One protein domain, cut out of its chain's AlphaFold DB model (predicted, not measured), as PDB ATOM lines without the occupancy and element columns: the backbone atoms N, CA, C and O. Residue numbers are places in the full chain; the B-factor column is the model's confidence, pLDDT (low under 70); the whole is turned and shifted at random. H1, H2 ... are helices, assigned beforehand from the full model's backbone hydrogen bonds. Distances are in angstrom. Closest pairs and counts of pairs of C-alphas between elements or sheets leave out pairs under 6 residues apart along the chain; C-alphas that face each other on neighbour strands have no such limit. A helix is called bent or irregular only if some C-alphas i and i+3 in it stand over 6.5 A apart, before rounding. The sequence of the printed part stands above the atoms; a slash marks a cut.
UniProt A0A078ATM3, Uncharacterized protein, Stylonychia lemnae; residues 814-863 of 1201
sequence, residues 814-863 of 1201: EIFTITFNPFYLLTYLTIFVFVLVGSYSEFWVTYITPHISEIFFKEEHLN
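AT A GLANCE: This is residues 814 to 863 of the 1201 residues of an uncharacterized protein of Stylonychia lemnae (UniProt A0A078ATM3). Three helices make an open, flat arch: the long H2 is its span, H3 turns off at a corner at one end of H2, and the short H1 folds back at the other end. The middle of the arch is empty, and residues 857 to 863 make a tail after H3. The printed part has 50 residues with three named helices, in the order H1, H2, H3, and no named strand; the class is all helix. It is only just extended, close to loose, with a radius of gyration of the C-alphas of 14.9 A and spans of 41 by 28 by 12 A.

HOW THE PARTS SIT: Begin with H1, residues 814 to 819, which touches no helix. A tight link of 2 residues leads to H2, residues 822 to 839, and H1 and H2 are apart. Another tight link of 2 residues leads to H3, residues 842 to 856. H2 and H3 are close but not clearly touching, with 2 pairs of C-alphas within 8 A; look at their closest C-alphas, those of Gly 838 and Trp 844, 6.6 A apart. Their lines stand about perpendicular, at 81 degrees. H1 and H3 are apart. In H1 every O i to N i+4 pair is within hydrogen-bond range; in H2 it is 12 of 14 and in H3 8 of 11.

IN THESE COORDINATES: Find C-alpha 814 at (-23.975, 26.186, 35.737); from there H1 runs 8.4 A to C-alpha 819. H2 starts at C-alpha 822, at (-32.304, 31.288, 23.955), and runs 24.9 A to C-alpha 839; it is irregular, with C-alphas 823 and 826 7.9 A apart. H3 runs 20.0 A from C-alpha 842 to C-alpha 856 at (-27.837, 29.087, 54.744); it is neither bent nor irregular, but only just: C-alphas 846 and 849 are 6.5 A apart.

THE WHOLE: The two C-alphas farthest apart, those of Phe 823 and Glu 860, are 42.3 A from each other. The printed part has no cut, and neither link between helices is long. Residues 850 to 863, of which 850 to 856 belong to H3, stand free. The mean pLDDT of the printed part is 89.8, and no printed residue is under 70.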
ATOM      1  N   GLU A 814     -24.616  26.990  36.788       92.69
ATOM      2  CA  GLU A 814     -23.975  26.186  35.737       92.69
ATOM      3  C   GLU A 814     -24.981  25.256  35.055       92.69
ATOM      4  O   GLU A 814     -25.085  25.256  33.828       92.69
ATOM      5  N   ILE A 815     -25.808  24.539  35.829       94.19
ATOM      6  CA  ILE A 815     -26.892  23.702  35.287       94.19
ATOM      7  C   ILE A 815     -27.843  24.558  34.436       94.19
ATOM      8  O   ILE A 815     -28.183  24.171  33.314       94.19
ATOM      9  N   PHE A 816     -28.219  25.748  34.917       92.94
ATOM     10  CA  PHE A 816     -29.010  26.697  34.138       92.94
ATOM     11  C   PHE A 816     -28.273  27.155  32.873       92.94
ATOM     12  O   PHE A 816     -28.858  27.125  31.803       92.94
ATOM     13  N   THR A 817     -26.992  27.520  32.944       91.94
ATOM     14  CA  THR A 817     -26.221  28.028  31.791       91.94
ATOM     15  C   THR A 817     -26.031  26.977  30.695       91.94
ATOM     16  O   THR A 817     -26.111  27.295  29.507       91.94
ATOM     17  N   ILE A 818     -25.821  25.715  31.076       90.88
ATOM     18  CA  ILE A 818     -25.698  24.583  30.150       90.88
ATOM     19  C   ILE A 818     -27.049  24.306  29.469       90.88
ATOM     20  O   ILE A 818     -27.119  24.196  28.239       90.88
ATOM     21  N   THR A 819     -28.136  24.256  30.248       91.00
ATOM     22  CA  THR A 819     -29.492  23.982  29.739       91.00
ATOM     23  C   THR A 819     -30.164  25.181  29.058       91.00
ATOM     24  O   THR A 819     -31.067  24.975  28.245       91.00
ATOM     25  N   PHE A 820     -29.709  26.413  29.321       89.81
ATOM     26  CA  PHE A 820     -30.287  27.661  28.815       89.81
ATOM     27  C   PHE A 820     -30.367  27.659  27.291       89.81
ATOM     28  O   PHE A 820     -29.359  27.739  26.587       89.81
ATOM     29  N   ASN A 821     -31.587  27.618  26.770       88.75
ATOM     30  CA  ASN A 821     -31.850  27.692  25.345       88.75
ATOM     31  C   ASN A 821     -32.488  29.057  25.012       88.75
ATOM     32  O   ASN A 821     -33.587  29.332  25.498       88.75
ATOM     33  N   PRO A 822     -31.847  29.915  24.190       84.38
ATOM     34  CA  PRO A 822     -32.304  31.288  23.955       84.38
ATOM     35  C   PRO A 822     -33.716  31.387  23.358       84.38
ATOM     36  O   PRO A 822     -34.379  32.399  23.568       84.38
ATOM     37  N   PHE A 823     -34.219  30.340  22.693       88.62
ATOM     38  CA  PHE A 823     -35.604  30.299  22.203       88.62
ATOM     39  C   PHE A 823     -36.659  30.357  23.327       88.62
ATOM     40  O   PHE A 823     -37.785  30.774  23.076       88.62
ATOM     41  N   TYR A 824     -36.299  30.018  24.572       90.88
ATOM     42  CA  TYR A 824     -37.181  30.080  25.747       90.88
ATOM     43  C   TYR A 824     -36.898  31.284  26.664       90.88
ATOM     44  O   TYR A 824     -37.358  31.308  27.806       90.88
ATOM     45  N   LEU A 825     -36.169  32.306  26.187       84.56
ATOM     46  CA  LEU A 825     -35.812  33.497  26.976       84.56
ATOM     47  C   LEU A 825     -37.025  34.146  27.665       84.56
ATOM     48  O   LEU A 825     -36.942  34.497  28.842       84.56
ATOM     49  N   LEU A 826     -38.156  34.255  26.960       85.25
ATOM     50  CA  LEU A 826     -39.397  34.791  27.523       85.25
ATOM     51  C   LEU A 826     -39.936  33.901  28.652       85.25
ATOM     52  O   LEU A 826     -40.269  34.412  29.714       85.25
ATOM     53  N   THR A 827     -39.959  32.578  28.468       91.75
ATOM     54  CA  THR A 827     -40.414  31.616  29.484       91.75
ATOM     55  C   THR A 827     -39.555  31.681  30.748       91.75
ATOM     56  O   THR A 827     -40.098  31.724  31.850       91.75
ATOM     57  N   TYR A 828     -38.225  31.755  30.610       89.38
ATOM     58  CA  TYR A 828     -37.328  31.932  31.756       89.38
ATOM     59  C   TYR A 828     -37.574  33.267  32.473       89.38
ATOM     60  O   TYR A 828     -37.580  33.301  33.701       89.38
ATOM     61  N   LEU A 829     -37.823  34.353  31.729       84.38
ATOM     62  CA  LEU A 829     -38.147  35.664  32.297       84.38
ATOM     63  C   LEU A 829     -39.492  35.638  33.039       84.38
ATOM     64  O   LEU A 829     -39.576  36.146  34.153       84.38
ATOM     65  N   THR A 830     -40.522  34.994  32.486       88.06
ATOM     66  CA  THR A 830     -41.823  34.812  33.147       88.06
ATOM     67  C   THR A 830     -41.700  33.985  34.430       88.06
ATOM     68  O   THR A 830     -42.234  34.390  35.460       88.06
ATOM     69  N   ILE A 831     -40.950  32.875  34.413       91.00
ATOM     70  CA  ILE A 831     -40.676  32.073  35.619       91.00
ATOM     71  C   ILE A 831     -39.903  32.900  36.653       91.00
ATOM     72  O   ILE A 831     -40.266  32.900  37.826       91.00
ATOM     73  N   PHE A 832     -38.884  33.655  36.232       86.81
ATOM     74  CA  PHE A 832     -38.133  34.549  37.117       86.81
ATOM     75  C   PHE A 832     -39.032  35.621  37.750       86.81
ATOM     76  O   PHE A 832     -38.929  35.855  38.950       86.81
ATOM     77  N   VAL A 833     -39.955  36.222  36.992       85.25
ATOM     78  CA  VAL A 833     -40.942  37.179  37.522       85.25
ATOM     79  C   VAL A 833     -41.894  36.509  38.518       85.25
ATOM     80  O   VAL A 833     -42.140  37.086  39.574       85.25
ATOM     81  N   PHE A 834     -42.378  35.291  38.255       90.31
ATOM     82  CA  PHE A 834     -43.205  34.556  39.223       90.31
ATOM     83  C   PHE A 834     -42.444  34.202  40.507       90.31
ATOM     84  O   PHE A 834     -42.994  34.363  41.594       90.31
ATOM     85  N   VAL A 835     -41.176  33.784  40.415       88.12
ATOM     86  CA  VAL A 835     -40.322  33.535  41.592       88.12
ATOM     87  C   VAL A 835     -40.037  34.835  42.348       88.12
ATOM     88  O   VAL A 835     -40.098  34.847  43.574       88.12
ATOM     89  N   LEU A 836     -39.792  35.943  41.643       83.62
ATOM     90  CA  LEU A 836     -39.561  37.259  42.243       83.62
ATOM     91  C   LEU A 836     -40.803  37.743  43.008       83.62
ATOM     92  O   LEU A 836     -40.707  38.035  44.196       83.62
ATOM     93  N   VAL A 837     -41.976  37.760  42.365       83.12
ATOM     94  CA  VAL A 837     -43.259  38.124  42.998       83.12
ATOM     95  C   VAL A 837     -43.585  37.174  44.153       83.12
ATOM     96  O   VAL A 837     -43.953  37.629  45.235       83.12
ATOM     97  N   GLY A 838     -43.365  35.868  43.971       87.00
ATOM     98  CA  GLY A 838     -43.503  34.862  45.020       87.00
ATOM     99  C   GLY A 838     -42.611  35.147  46.230       87.00
ATOM    100  O   GLY A 838     -43.096  35.094  47.357       87.00
ATOM    101  N   SER A 839     -41.352  35.540  46.018       85.88
ATOM    102  CA  SER A 839     -40.401  35.865  47.094       85.88
ATOM    103  C   SER A 839     -40.768  37.111  47.913       85.88
ATOM    104  O   SER A 839     -40.344  37.225  49.062       85.88
ATOM    105  N   TYR A 840     -41.595  38.005  47.359       81.56
ATOM    106  CA  TYR A 840     -42.174  39.151  48.071       81.56
ATOM    107  C   TYR A 840     -43.525  38.848  48.741       81.56
ATOM    108  O   TYR A 840     -44.058  39.714  49.434       81.56
ATOM    109  N   SER A 841     -44.092  37.650  48.565       89.75
ATOM    110  CA  SER A 841     -45.344  37.269  49.231       89.75
ATOM    111  C   SER A 841     -45.143  37.011  50.728       89.75
ATOM    112  O   SER A 841     -44.133  36.438  51.148       89.75
ATOM    113  N   GLU A 842     -46.146  37.352  51.540       88.94
ATOM    114  CA  GLU A 842     -46.145  37.053  52.980       88.94
ATOM    115  C   GLU A 842     -45.997  35.550  53.255       88.94
ATOM    116  O   GLU A 842     -45.320  35.164  54.205       88.94
ATOM    117  N   PHE A 843     -46.546  34.694  52.386       92.56
ATOM    118  CA  PHE A 843     -46.354  33.245  52.445       92.56
ATOM    119  C   PHE A 843     -44.868  32.860  52.375       92.56
ATOM    120  O   PHE A 843     -44.384  32.103  53.216       92.56
ATOM    121  N   TRP A 844     -44.113  33.406  51.417       91.69
ATOM    122  CA  TRP A 844     -42.684  33.109  51.296       91.69
ATOM    123  C   TRP A 844     -41.898  33.645  52.495       91.69
ATOM    124  O   TRP A 844     -41.065  32.930  53.049       91.69
ATOM    125  N   VAL A 845     -42.208  34.862  52.955       86.94
ATOM    126  CA  VAL A 845     -41.584  35.471  54.143       86.94
ATOM    127  C   VAL A 845     -41.875  34.675  55.425       86.94
ATOM    128  O   VAL A 845     -40.995  34.568  56.276       86.94
ATOM    129  N   THR A 846     -43.064  34.080  55.545       92.44
ATOM    130  CA  THR A 846     -43.514  33.353  56.747       92.44
ATOM    131  C   THR A 846     -43.043  31.901  56.779       92.44
ATOM    132  O   THR A 846     -42.627  31.425  57.831       92.44
ATOM    133  N   TYR A 847     -43.089  31.188  55.648       93.81
ATOM    134  CA  TYR A 847     -42.852  29.737  55.608       93.81
ATOM    135  C   TYR A 847     -41.520  29.337  54.964       93.81
ATOM    136  O   TYR A 847     -40.937  28.331  55.353       93.81
ATOM    137  N   ILE A 848     -41.009  30.097  53.989       91.50
ATOM    138  CA  ILE A 848     -39.823  29.700  53.207       91.50
ATOM    139  C   ILE A 848     -38.562  30.417  53.709       91.50
ATOM    140  O   ILE A 848     -37.531  29.782  53.947       91.50
ATOM    141  N   THR A 849     -38.637  31.731  53.928       89.62
ATOM    142  CA  THR A 849     -37.512  32.553  54.404       89.62
ATOM    143  C   THR A 849     -36.907  32.074  55.730       89.62
ATOM    144  O   THR A 849     -35.674  32.085  55.808       89.62
ATOM    145  N   PRO A 850     -37.665  31.611  56.752       94.00
ATOM    146  CA  PRO A 850     -37.065  31.111  57.989       94.00
ATOM    147  C   PRO A 850     -36.208  29.866  57.755       94.00
ATOM    148  O   PRO A 850     -35.057  29.846  58.179       94.00
ATOM    149  N   HIS A 851     -36.705  28.877  57.002       94.62
ATOM    150  CA  HIS A 851     -35.949  27.659  56.694       94.62
ATOM    151  C   HIS A 851     -34.720  27.938  55.817       94.62
ATOM    152  O   HIS A 851     -33.639  27.429  56.105       94.62
ATOM    153  N   ILE A 852     -34.831  28.801  54.797       90.69
ATOM    154  CA  ILE A 852     -33.662  29.239  54.011       90.69
ATOM    155  C   ILE A 852     -32.636  29.940  54.917       90.69
ATOM    156  O   ILE A 852     -31.444  29.642  54.841       90.69
ATOM    157  N   SER A 853     -33.078  30.836  55.801       90.38
ATOM    158  CA  SER A 853     -32.180  31.550  56.718       90.38
ATOM    159  C   SER A 853     -31.514  30.608  57.719       90.38
ATOM    160  O   SER A 853     -30.326  30.754  57.996       90.38
ATOM    161  N   GLU A 854     -32.242  29.603  58.204       93.25
ATOM    162  CA  GLU A 854     -31.712  28.604  59.122       93.25
ATOM    163  C   GLU A 854     -30.651  27.701  58.463       93.25
ATOM    164  O   GLU A 854     -29.633  27.389  59.084       93.25
ATOM    165  N   ILE A 855     -30.864  27.297  57.208       93.75
ATOM    166  CA  ILE A 855     -29.969  26.384  56.479       93.75
ATOM    167  C   ILE A 855     -28.731  27.111  55.926       93.75
ATOM    168  O   ILE A 855     -27.646  26.526  55.863       93.75
ATOM    169  N   PHE A 856     -28.870  28.378  55.511       92.12
ATOM    170  CA  PHE A 856     -27.837  29.087  54.744       92.12
ATOM    171  C   PHE A 856     -27.248  30.330  55.416       92.12
ATOM    172  O   PHE A 856     -26.084  30.633  55.153       92.12
ATOM    173  N   PHE A 857     -28.002  31.040  56.264       91.56
ATOM    174  CA  PHE A 857     -27.652  32.393  56.731       91.56
ATOM    175  C   PHE A 857     -27.433  32.520  58.252       91.56
ATOM    176  O   PHE A 857     -27.369  33.633  58.772       91.56
ATOM    177  N   LYS A 858     -27.247  31.404  58.972       92.12
ATOM    178  CA  LYS A 858     -26.732  31.412  60.356       92.12
ATOM    179  C   LYS A 858     -25.338  32.050  60.423       92.12
ATOM    180  O   LYS A 858     -24.504  31.814  59.548       92.12
ATOM    181  N   GLU A 859     -25.037  32.780  61.501       89.81
ATOM    182  CA  GLU A 859     -23.716  33.412  61.691       89.81
ATOM    183  C   GLU A 859     -22.566  32.388  61.741       89.81
ATOM    184  O   GLU A 859     -21.476  32.659  61.249       89.81
ATOM    185  N   GLU A 860     -22.814  31.167  62.228       91.75
ATOM    186  CA  GLU A 860     -21.853  30.049  62.177       91.75
ATOM    187  C   GLU A 860     -21.532  29.549  60.751       91.75
ATOM    188  O   GLU A 860     -20.572  28.802  60.554       91.75
ATOM    189  N   HIS A 861     -22.328  29.927  59.746       92.31
ATOM    190  CA  HIS A 861     -22.100  29.616  58.330       92.31
ATOM    191  C   HIS A 861     -21.514  30.806  57.555       92.31
ATOM    192  O   HIS A 861     -21.135  30.647  56.390       92.31
ATOM    193  N   LEU A 862     -21.405  31.977  58.194       92.12
ATOM    194  CA  LEU A 862     -20.679  33.122  57.664       92.12
ATOM    195  C   LEU A 862     -19.186  32.774  57.551       92.12
ATOM    196  O   LEU A 862     -18.605  32.070  58.381       92.12
ATOM    197  N   ASN A 863     -18.535  33.280  56.511       92.69
ATOM    198  CA  ASN A 863     -17.109  33.083  56.305       92.69
ATOM    199  C   ASN A 863     -16.300  33.627  57.496       92.69
ATOM    200  O   ASN A 863     -16.387  34.813  57.806       92.69
TER     201      ASN A 863